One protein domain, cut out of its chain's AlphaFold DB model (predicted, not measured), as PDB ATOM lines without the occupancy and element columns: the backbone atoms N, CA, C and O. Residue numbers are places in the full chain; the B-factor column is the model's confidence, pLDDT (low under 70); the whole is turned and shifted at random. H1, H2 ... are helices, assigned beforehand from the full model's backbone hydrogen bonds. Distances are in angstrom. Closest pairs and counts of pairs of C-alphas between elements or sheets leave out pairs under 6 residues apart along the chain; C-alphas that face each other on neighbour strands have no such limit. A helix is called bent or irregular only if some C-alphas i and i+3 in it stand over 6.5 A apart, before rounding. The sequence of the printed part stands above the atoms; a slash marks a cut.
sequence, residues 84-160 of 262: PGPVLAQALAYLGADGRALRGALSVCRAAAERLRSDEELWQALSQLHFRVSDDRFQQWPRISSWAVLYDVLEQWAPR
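What this domain is: This is residues 84 to 160 of the 262 residues of the protein "Hypothetical protein" of Phaeomonas parva (UniProt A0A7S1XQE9). H4 sits in the middle of three helices that run the same way, with the longest helix, H6, beside it and H1 packed on another side. H2 and H3 make a corner at one end of the longest axis, and the short H5 lies towards the other end. The printed part has 77 residues, with six named helices, H1 to H6 in chain order, and no named strand; the class is all helix. It is compact, with a radius of gyration of the C-alphas of 11.9 A, and spans 34 by 24 by 20 A.

How they stand to each other: H6, residues 147 to 160, touches H4, residues 120 to 131, at a shallow tilt of 16 degrees, the same way; their closest C-alphas, of Trp 123 and Ala 148, are 5.3 A apart. H1, residues 85 to 93, touches H4 at a steep tilt of 38 degrees, the same way, closest at the C-alphas of Gly 85 and Leu 122, 4.8 A. H1 and H6 are apart. H2, residues 99 to 107, and H3, residues 110 to 118, touch only at the corner, closest at the C-alphas of Leu 106 and Ala 113, 5.1 A. H2 is close to but not clearly touching H6, with the C-alphas of Gly 99 and Asp 152 closest at 7.1 A. H5, residues 135 to 138, touches no helix but is near H4. Each O i to N i+4 pair is within hydrogen-bond range in H1, H2, H3 and H4, against 8 of 10 in H6; H5 is too short for such a pair.

Where its parts are: H6 measures 19.8 A from C-alpha 147 to C-alpha 160 at (37.077, 18.654, 76.287), and is only just irregular: C-alphas 156 and 159 are 6.9 A apart. H4 measures 15.8 A. H1, 12.1 A, begins at C-alpha 85 at (10.042, 26.715, 80.561); H2, H3 and H5 measure 11.9 A, 12.5 A and 4.9 A.

The domain as a whole: The two C-alphas farthest apart, of Val 108 and Gln 140, are 35.0 A apart. The printed part has no cut and no long link. Its mean pLDDT is 93.0, and no printed residue is under 70.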
ATOM      1  N   PRO A  84       6.155  29.049  78.714       93.69
ATOM      2  CA  PRO A  84       6.516  27.791  79.376       93.69
ATOM      3  C   PRO A  84       8.032  27.534  79.340       93.69
ATOM      4  O   PRO A  84       8.676  27.815  78.326       93.69
ATOM      5  N   GLY A  85       8.596  26.972  80.417       90.69
ATOM      6  CA  GLY A  85      10.042  26.715  80.561       90.69
ATOM      7  C   GLY A  85      10.681  26.029  79.344       90.69
ATOM      8  O   GLY A  85      11.632  26.576  78.788       90.69
ATOM      9  N   PRO A  86      10.116  24.922  78.822       93.25
ATOM     10  CA  PRO A  86      10.660  24.243  77.641       93.25
ATOM     11  C   PRO A  86      10.670  25.096  76.362       93.25
ATOM     12  O   PRO A  86      11.586  24.986  75.548       93.25
ATOM     13  N   VAL A  87       9.673  25.968  76.176       94.69
ATOM     14  CA  VAL A  87       9.593  26.859  75.003       94.69
ATOM     15  C   VAL A  87      10.645  27.958  75.106       94.69
ATOM     16  O   VAL A  87      11.326  28.265  74.127       94.69
ATOM     17  N   LEU A  88      10.817  28.516  76.308       94.06
ATOM     18  CA  LEU A  88      11.881  29.472  76.584       94.06
ATOM     19  C   LEU A  88      13.262  28.828  76.393       94.06
ATOM     20  O   LEU A  88      14.110  29.424  75.737       94.06
ATOM     21  N   ALA A  89      13.469  27.596  76.871       94.25
ATOM     22  CA  ALA A  89      14.703  26.837  76.668       94.25
ATOM     23  C   ALA A  89      15.040  26.692  75.179       94.25
ATOM     24  O   ALA A  89      16.175  26.916  74.770       94.25
ATOM     25  N   GLN A  90      14.041  26.371  74.353       94.88
ATOM     26  CA  GLN A  90      14.222  26.235  72.913       94.88
ATOM     27  C   GLN A  90      14.577  27.567  72.240       94.88
ATOM     28  O   GLN A  90      15.439  27.590  71.366       94.88
ATOM     29  N   ALA A  91      13.960  28.676  72.659       93.44
ATOM     30  CA  ALA A  91      14.314  30.012  72.177       93.44
ATOM     31  C   ALA A  91      15.750  30.396  72.575       93.44
ATOM     32  O   ALA A  91      16.509  30.918  71.761       93.44
ATOM     33  N   LEU A  92      16.135  30.090  73.814       92.25
ATOM     34  CA  LEU A  92      17.473  30.334  74.341       92.25
ATOM     35  C   LEU A  92      18.536  29.453  73.679       92.25
ATOM     36  O   LEU A  92      19.646  29.924  73.453       92.25
ATOM     37  N   ALA A  93      18.195  28.229  73.274       92.88
ATOM     38  CA  ALA A  93      19.129  27.323  72.614       92.88
ATOM     39  C   ALA A  93      19.681  27.869  71.282       92.88
ATOM     40  O   ALA A  93      20.771  27.477  70.861       92.88
ATOM     41  N   TYR A  94      18.984  28.816  70.641       92.00
ATOM     42  CA  TYR A  94      19.487  29.521  69.455       92.00
ATOM     43  C   TYR A  94      20.665  30.460  69.748       92.00
ATOM     44  O   TYR A  94      21.411  30.792  68.829       92.00
ATOM     45  N   LEU A  95      20.859  30.871  71.005       89.50
ATOM     46  CA  LEU A  95      22.015  31.666  71.432       89.50
ATOM     47  C   LEU A  95      23.287  30.811  71.585       89.50
ATOM     48  O   LEU A  95      24.379  31.359  71.719       89.50
ATOM     49  N   GLY A  96      23.160  29.482  71.512       89.44
ATOM     50  CA  GLY A  96      24.255  28.526  71.657       89.44
ATOM     51  C   GLY A  96      24.382  27.969  73.075       89.44
ATOM     52  O   GLY A  96      23.608  28.300  73.964       89.44
ATOM     53  N   ALA A  97      25.367  27.089  73.272       86.94
ATOM     54  CA  ALA A  97      25.624  26.446  74.566       86.94
ATOM     55  C   ALA A  97      26.392  27.346  75.559       86.94
ATOM     56  O   ALA A  97      26.639  26.927  76.686       86.94
ATOM     57  N   ASP A  98      26.773  28.563  75.152       89.50
ATOM     58  CA  ASP A  98      27.500  29.518  75.993       89.50
ATOM     59  C   ASP A  98      26.563  30.102  77.067       89.50
ATOM     60  O   ASP A  98      25.754  31.005  76.834       89.50
ATOM     61  N   GLY A  99      26.688  29.580  78.281       84.00
ATOM     62  CA  GLY A  99      25.984  30.003  79.477       84.00
ATOM     63  C   GLY A  99      26.304  31.438  79.880       84.00
ATOM     64  O   GLY A  99      25.486  32.073  80.547       84.00
ATOM     65  N   ARG A 100      27.449  32.009  79.480       87.44
ATOM     66  CA  ARG A 100      27.723  33.443  79.690       87.44
ATOM     67  C   ARG A 100      26.903  34.295  78.738       87.44
ATOM     68  O   ARG A 100      26.335  35.291  79.183       87.44
ATOM     69  N   ALA A 101      26.801  33.897  77.472       88.25
ATOM     70  CA  ALA A 101      25.941  34.573  76.504       88.25
ATOM     71  C   ALA A 101      24.466  34.507  76.934       88.25
ATOM     72  O   ALA A 101      23.783  35.532  76.932       88.25
ATOM     73  N   LEU A 102      24.003  33.342  77.406       88.62
ATOM     74  CA  LEU A 102      22.657  33.154  77.962       88.62
ATOM     75  C   LEU A 102      22.391  34.073  79.165       88.62
ATOM     76  O   LEU A 102      21.412  34.824  79.183       88.62
ATOM     77  N   ARG A 103      23.289  34.063  80.159       86.81
ATOM     78  CA  ARG A 103      23.188  34.919  81.353       86.81
ATOM     79  C   ARG A 103      23.263  36.406  81.002       86.81
ATOM     80  O   ARG A 103      22.532  37.203  81.587       86.81
ATOM     81  N   GLY A 104      24.096  36.776  80.032       88.69
ATOM     82  CA  GLY A 104      24.200  38.138  79.516       88.69
ATOM     83  C   GLY A 104      22.903  38.600  78.855       88.69
ATOM     84  O   GLY A 104      22.370  39.642  79.232       88.69
ATOM     85  N   ALA A 105      22.343  37.798  77.948       85.25
ATOM     86  CA  ALA A 105      21.089  38.112  77.263       85.25
ATOM     87  C   ALA A 105      19.922  38.307  78.245       85.25
ATOM     88  O   ALA A 105      19.117  39.226  78.096       85.25
ATOM     89  N   LEU A 106      19.862  37.484  79.293       82.25
ATOM     90  CA  LEU A 106      18.784  37.525  80.279       82.25
ATOM     91  C   LEU A 106      18.993  38.587  81.365       82.25
ATOM     92  O   LEU A 106      18.017  39.045  81.953       82.25
ATOM     93  N   SER A 107      20.227  39.054  81.578       86.50
ATOM     94  CA  SER A 107      20.526  40.144  82.521       86.50
ATOM     95  C   SER A 107      19.829  41.465  82.174       86.50
ATOM     96  O   SER A 107      19.584  42.276  83.064       86.50
ATOM     97  N   VAL A 108      19.439  41.650  80.906       84.88
ATOM     98  CA  VAL A 108      18.724  42.839  80.416       84.88
ATOM     99  C   VAL A 108      17.327  42.960  81.041       84.88
ATOM    100  O   VAL A 108      16.824  44.065  81.230       84.88
ATOM    101  N   CYS A 109      16.702  41.838  81.417       88.00
ATOM    102  CA  CYS A 109      15.394  41.813  82.062       88.00
ATOM    103  C   CYS A 109      15.486  41.149  83.439       88.00
ATOM    104  O   CYS A 109      15.633  39.934  83.547       88.00
ATOM    105  N   ARG A 110      15.320  41.933  84.515       90.50
ATOM    106  CA  ARG A 110      15.398  41.436  85.902       90.50
ATOM    107  C   ARG A 110      14.474  40.242  86.163       90.50
ATOM    108  O   ARG A 110      14.885  39.305  86.838       90.50
ATOM    109  N   ALA A 111      13.253  40.268  85.630       89.62
ATOM    110  CA  ALA A 111      12.296  39.177  85.801       89.62
ATOM    111  C   ALA A 111      12.746  37.896  85.074       89.62
ATOM    112  O   ALA A 111      12.635  36.807  85.627       89.62
ATOM    113  N   ALA A 112      13.319  38.028  83.874       88.50
ATOM    114  CA  ALA A 112      13.859  36.897  83.126       88.50
ATOM    115  C   ALA A 112      15.126  36.327  83.787       88.50
ATOM    116  O   ALA A 112      15.281  35.113  83.870       88.50
ATOM    117  N   ALA A 113      15.998  37.190  84.318       90.31
ATOM    118  CA  ALA A 113      17.172  36.780  85.083       90.31
ATOM    119  C   ALA A 113      16.792  36.030  86.369       90.31
ATOM    120  O   ALA A 113      17.404  35.016  86.690       90.31
ATOM    121  N   GLU A 114      15.783  36.509  87.099       91.69
ATOM    122  CA  GLU A 114      15.322  35.852  88.326       91.69
ATOM    123  C   GLU A 114      14.669  34.502  88.036       91.69
ATOM    124  O   GLU A 114      14.936  33.512  88.720       91.69
ATOM    125  N   ARG A 115      13.881  34.437  86.960       91.38
ATOM    126  CA  ARG A 115      13.324  33.180  86.476       91.38
ATOM    127  C   ARG A 115      14.423  32.194  86.092       91.38
ATOM    128  O   ARG A 115      14.406  31.071  86.569       91.38
ATOM    129  N   LEU A 116      15.416  32.620  85.310       90.19
ATOM    130  CA  LEU A 116      16.543  31.763  84.941       90.19
ATOM    131  C   LEU A 116      17.257  31.197  86.174       90.19
ATOM    132  O   LEU A 116      17.658  30.048  86.163       90.19
ATOM    133  N   ARG A 117      17.417  31.969  87.252       90.50
ATOM    134  CA  ARG A 117      18.085  31.474  88.470       90.50
ATOM    135  C   ARG A 117      17.288  30.424  89.239       90.50
ATOM    136  O   ARG A 117      17.896  29.655  89.971       90.50
ATOM    137  N   SER A 118      15.963  30.439  89.130       93.38
ATOM    138  CA  SER A 118      15.065  29.644  89.978       93.38
ATOM    139  C   SER A 118      14.382  28.484  89.248       93.38
ATOM    140  O   SER A 118      13.897  27.560  89.897       93.38
ATOM    141  N   ASP A 119      14.342  28.515  87.916       95.44
ATOM    142  CA  ASP A 119      13.612  27.563  87.078       95.44
ATOM    143  C   ASP A 119      14.492  26.342  86.729       95.44
ATOM    144  O   ASP A 119      15.238  26.338  85.749       95.44
ATOM    145  N   GLU A 120      14.438  25.295  87.560       95.69
ATOM    146  CA  GLU A 120      15.168  24.032  87.331       95.69
ATOM    147  C   GLU A 120      14.684  23.286  86.074       95.69
ATOM    148  O   GLU A 120      15.489  22.658  85.389       95.69
ATOM    149  N   GLU A 121      13.397  23.391  85.717       95.88
ATOM    150  CA  GLU A 121      12.851  22.770  84.500       95.88
ATOM    151  C   GLU A 121      13.454  23.401  83.237       95.88
ATOM    152  O   GLU A 121      13.748  22.712  82.255       95.88
ATOM    153  N   LEU A 122      13.690  24.716  83.267       95.06
ATOM    154  CA  LEU A 122      14.392  25.431  82.206       95.06
ATOM    155  C   LEU A 122      15.833  24.922  82.038       95.06
ATOM    156  O   LEU A 122      16.248  24.631  80.913       95.06
ATOM    157  N   TRP A 123      16.590  24.765  83.128       96.12
ATOM    158  CA  TRP A 123      17.959  24.234  83.069       96.12
ATOM    159  C   TRP A 123      18.020  22.768  82.648       96.12
ATOM    160  O   TRP A 123      18.933  22.374  81.915       96.12
ATOM    161  N   GLN A 124      17.039  21.968  83.061       96.94
ATOM    162  CA  GLN A 124      16.869  20.599  82.589       96.94
ATOM    163  C   GLN A 124      16.673  20.573  81.072       96.94
ATOM    164  O   GLN A 124      17.406  19.877  80.366       96.94
ATOM    165  N   ALA A 125      15.741  21.378  80.553       96.75
ATOM    166  CA  ALA A 125      15.476  21.470  79.123       96.75
ATOM    167  C   ALA A 125      16.713  21.951  78.339       96.75
ATOM    168  O   ALA A 125      17.047  21.373  77.305       96.75
ATOM    169  N   LEU A 126      17.445  22.949  78.848       96.12
ATOM    170  CA  LEU A 126      18.700  23.412  78.242       96.12
ATOM    171  C   LEU A 126      19.771  22.311  78.226       96.12
ATOM    172  O   LEU A 126      20.413  22.088  77.198       96.12
ATOM    173  N   SER A 127      19.930  21.573  79.325       96.62
ATOM    174  CA  SER A 127      20.893  20.467  79.422       96.62
ATOM    175  C   SER A 127      20.556  19.321  78.462       96.62
ATOM    176  O   SER A 127      21.440  18.755  77.811       96.62
ATOM    177  N   GLN A 128      19.268  19.004  78.324       96.44
ATOM    178  CA  GLN A 128      18.760  18.026  77.364       96.44
ATOM    179  C   GLN A 128      19.004  18.472  75.915       96.44
ATOM    180  O   GLN A 128      19.462  17.671  75.099       96.44
ATOM    181  N   LEU A 129      18.750  19.744  75.592       96.12
ATOM    182  CA  LEU A 129      18.910  20.286  74.240       96.12
ATOM    183  C   LEU A 129      20.382  20.384  73.814       96.12
ATOM    184  O   LEU A 129      20.732  19.925  72.725       96.12
ATOM    185  N   HIS A 130      21.251  20.948  74.658       95.50
ATOM    186  CA  HIS A 130      22.650  21.205  74.302       95.50
ATOM    187  C   HIS A 130      23.549  19.975  74.446       95.50
ATOM    188  O   HIS A 130      24.394  19.729  73.586       95.50
ATOM    189  N   PHE A 131      23.352  19.177  75.499       95.62
ATOM    190  CA  PHE A 131      24.266  18.086  75.857       95.62
ATOM    191  C   PHE A 131      23.634  16.692  75.763       95.62
ATOM    192  O   PHE A 131      24.308  15.692  76.022       95.62
ATOM    193  N   ARG A 132      22.353  16.593  75.369       95.50
ATOM    194  CA  ARG A 132      21.610  15.322  75.240       95.50
ATOM    195  C   ARG A 132      21.621  14.494  76.528       95.50
ATOM    196  O   ARG A 132      21.747  13.269  76.497       95.50
ATOM    197  N   VAL A 133      21.541  15.163  77.675       96.06
ATOM    198  CA  VAL A 133      21.527  14.511  78.990       96.06
ATOM    199  C   VAL A 133      20.105  14.072  79.305       96.06
ATOM    200  O   VAL A 133      19.246  14.915  79.509       96.06
ATOM    201  N   SER A 134      19.845  12.766  79.343       95.56
ATOM    202  CA  SER A 134      18.560  12.240  79.819       95.56
ATOM    203  C   SER A 134      18.453  12.299  81.345       95.56
ATOM    204  O   SER A 134      19.466  12.384  82.041       95.56
ATOM    205  N   ASP A 135      17.238  12.161  81.872       96.12
ATOM    206  CA  ASP A 135      16.999  12.093  83.321       96.12
ATOM    207  C   ASP A 135      17.724  10.898  83.964       96.12
ATOM    208  O   ASP A 135      18.345  11.029  85.018       96.12
ATOM    209  N   ASP A 136      17.755   9.749  83.280       95.50
ATOM    210  CA  ASP A 136      18.531   8.578  83.712       95.50
ATOM    211  C   ASP A 136      20.037   8.874  83.767       95.50
ATOM    212  O   ASP A 136      20.752   8.374  84.636       95.50
ATOM    213  N   ARG A 137      20.543   9.693  82.833       93.56
ATOM    214  CA  ARG A 137      21.949  10.106  82.827       93.56
ATOM    215  C   ARG A 137      22.222  11.096  83.951       93.56
ATOM    216  O   ARG A 137      23.290  11.010  84.543       93.56
ATOM    217  N   PHE A 138      21.280  11.976  84.283       95.69
ATOM    218  CA  PHE A 138      21.392  12.877  85.432       95.69
ATOM    219  C   PHE A 138      21.508  12.114  86.757       95.69
ATOM    220  O   PHE A 138      22.366  12.438  87.571       95.69
ATOM    221  N   GLN A 139      20.769  11.013  86.930       95.12
ATOM    222  CA  GLN A 139      20.883  10.153  88.121       95.12
ATOM    223  C   GLN A 139      22.281   9.539  88.319       95.12
ATOM    224  O   GLN A 139      22.618   9.101  89.419       95.12
ATOM    225  N   GLN A 140      23.124   9.525  87.280       93.50
ATOM    226  CA  GLN A 140      24.516   9.077  87.383       93.50
ATOM    227  C   GLN A 140      25.431  10.112  88.049       93.50
ATOM    228  O   GLN A 140      26.588   9.795  88.305       93.50
ATOM    229  N   TRP A 141      24.933  11.314  88.348       94.50
ATOM    230  CA  TRP A 141      25.656  12.403  89.002       94.50
ATOM    231  C   TRP A 141      25.189  12.579  90.455       94.50
ATOM    232  O   TRP A 141      24.624  13.611  90.800       94.50
ATOM    233  N   PRO A 142      25.442  11.614  91.361       90.69
ATOM    234  CA  PRO A 142      24.854  11.613  92.704       90.69
ATOM    235  C   PRO A 142      25.298  12.785  93.590       90.69
ATOM    236  O   PRO A 142      24.738  12.983  94.662       90.69
ATOM    237  N   ARG A 143      26.337  13.523  93.182       94.31
ATOM    238  CA  ARG A 143      26.845  14.694  93.901       94.31
ATOM    239  C   ARG A 143      26.272  16.014  93.389       94.31
ATOM    240  O   ARG A 143      26.430  17.007  94.080       94.31
ATOM    241  N   ILE A 144      25.632  16.034  92.218       96.00
ATOM    242  CA  ILE A 144      25.029  17.239  91.642       96.00
ATOM    243  C   ILE A 144      23.514  17.127  91.789       96.00
ATOM    244  O   ILE A 144      22.896  16.238  91.216       96.00
ATOM    245  N   SER A 145      22.914  18.038  92.552       95.06
ATOM    246  CA  SER A 145      21.469  18.050  92.807       95.06
ATOM    247  C   SER A 145      20.686  19.056  91.960       95.06
ATOM    248  O   SER A 145      19.460  19.032  92.000       95.06
ATOM    249  N   SER A 146      21.365  19.939  91.221       96.31
ATOM    250  CA  SER A 146      20.754  21.008  90.415       96.31
ATOM    251  C   SER A 146      21.136  20.868  88.944       96.31
ATOM    252  O   SER A 146      22.304  20.645  88.607       96.31
ATOM    253  N   TRP A 147      20.159  21.046  88.056       97.06
ATOM    254  CA  TRP A 147      20.381  21.075  86.614       97.06
ATOM    255  C   TRP A 147      21.183  22.296  86.177       97.06
ATOM    256  O   TRP A 147      21.944  22.196  85.218       97.06
ATOM    257  N   ALA A 148      21.066  23.422  86.885       95.56
ATOM    258  CA  ALA A 148      21.862  24.615  86.607       95.56
ATOM    259  C   ALA A 148      23.358  24.336  86.803       95.56
ATOM    260  O   ALA A 148      24.182  24.634  85.941       95.56
ATOM    261  N   VAL A 149      23.698  23.679  87.916       96.31
ATOM    262  CA  VAL A 149      25.081  23.284  88.220       96.31
ATOM    263  C   VAL A 149      25.588  22.261  87.206       96.31
ATOM    264  O   VAL A 149      26.713  22.380  86.719       96.31
ATOM    265  N   LEU A 150      24.763  21.273  86.842       96.88
ATOM    266  CA  LEU A 150      25.128  20.307  85.806       96.88
ATOM    267  C   LEU A 150      25.410  20.998  84.467       96.88
ATOM    268  O   LEU A 150      26.399  20.670  83.814       96.88
ATOM    269  N   TYR A 151      24.554  21.940  84.063       96.44
ATOM    270  CA  TYR A 151      24.724  22.697  82.828       96.44
ATOM    271  C   TYR A 151      26.077  23.413  82.812       96.44
ATOM    272  O   TYR A 151      26.825  23.266  81.850       96.44
ATOM    273  N   ASP A 152      26.426  24.110  83.897       95.38
ATOM    274  CA  ASP A 152      27.699  24.828  84.026       95.38
ATOM    275  C   ASP A 152      28.912  23.881  83.937       95.38
ATOM    276  O   ASP A 152      29.904  24.178  83.261       95.38
ATOM    277  N   VAL A 153      28.830  22.702  84.566       96.44
ATOM    278  CA  VAL A 153      29.872  21.668  84.464       96.44
ATOM    279  C   VAL A 153      30.009  21.178  83.021       96.44
ATOM    280  O   VAL A 153      31.121  21.094  82.496       96.44
ATOM    281  N   LEU A 154      28.900  20.858  82.357       96.75
ATOM    282  CA  LEU A 154      28.914  20.353  80.985       96.75
ATOM    283  C   LEU A 154      29.390  21.411  79.992       96.75
ATOM    284  O   LEU A 154      30.196  21.096  79.122       96.75
ATOM    285  N   GLU A 155      28.976  22.663  80.151       95.62
ATOM    286  CA  GLU A 155      29.452  23.786  79.348       95.62
ATOM    287  C   GLU A 155      30.982  23.884  79.388       95.62
ATOM    288  O   GLU A 155      31.637  24.030  78.354       95.62
ATOM    289  N   GLN A 156      31.568  23.750  80.578       94.75
ATOM    290  CA  GLN A 156      33.009  23.871  80.751       94.75
ATOM    291  C   GLN A 156      33.789  22.638  80.260       94.75
ATOM    292  O   GLN A 156      34.916  22.779  79.768       94.75
ATOM    293  N   TRP A 157      33.238  21.433  80.428       95.75
ATOM    294  CA  TRP A 157      33.991  20.179  80.290       95.75
ATOM    295  C   TRP A 157      33.589  19.314  79.095       95.75
ATOM    296  O   TRP A 157      34.447  18.603  78.580       95.75
ATOM    297  N   ALA A 158      32.356  19.393  78.593       95.69
ATOM    298  CA  ALA A 158      31.936  18.627  77.414       95.69
ATOM    299  C   ALA A 158      32.760  18.958  76.153       95.69
ATOM    300  O   ALA A 158      33.143  18.030  75.443       95.69
ATOM    301  N   PRO A 159      33.160  20.223  75.887       95.06
ATOM    302  CA  PRO A 159      34.055  20.531  74.766       95.06
ATOM    303  C   PRO A 159      35.447  19.888  74.866       95.06
ATOM    304  O   PRO A 159      36.207  19.921  73.900       95.06
ATOM    305  N   ARG A 160      35.809  19.351  76.038       95.44
ATOM    306  CA  ARG A 160      37.077  18.654  76.287       95.44
ATOM    307  C   ARG A 160      36.953  17.139  76.123       95.44
ATOM    308  O   ARG A 160      37.932  16.438  76.351       95.44
TER     309      ARG A 160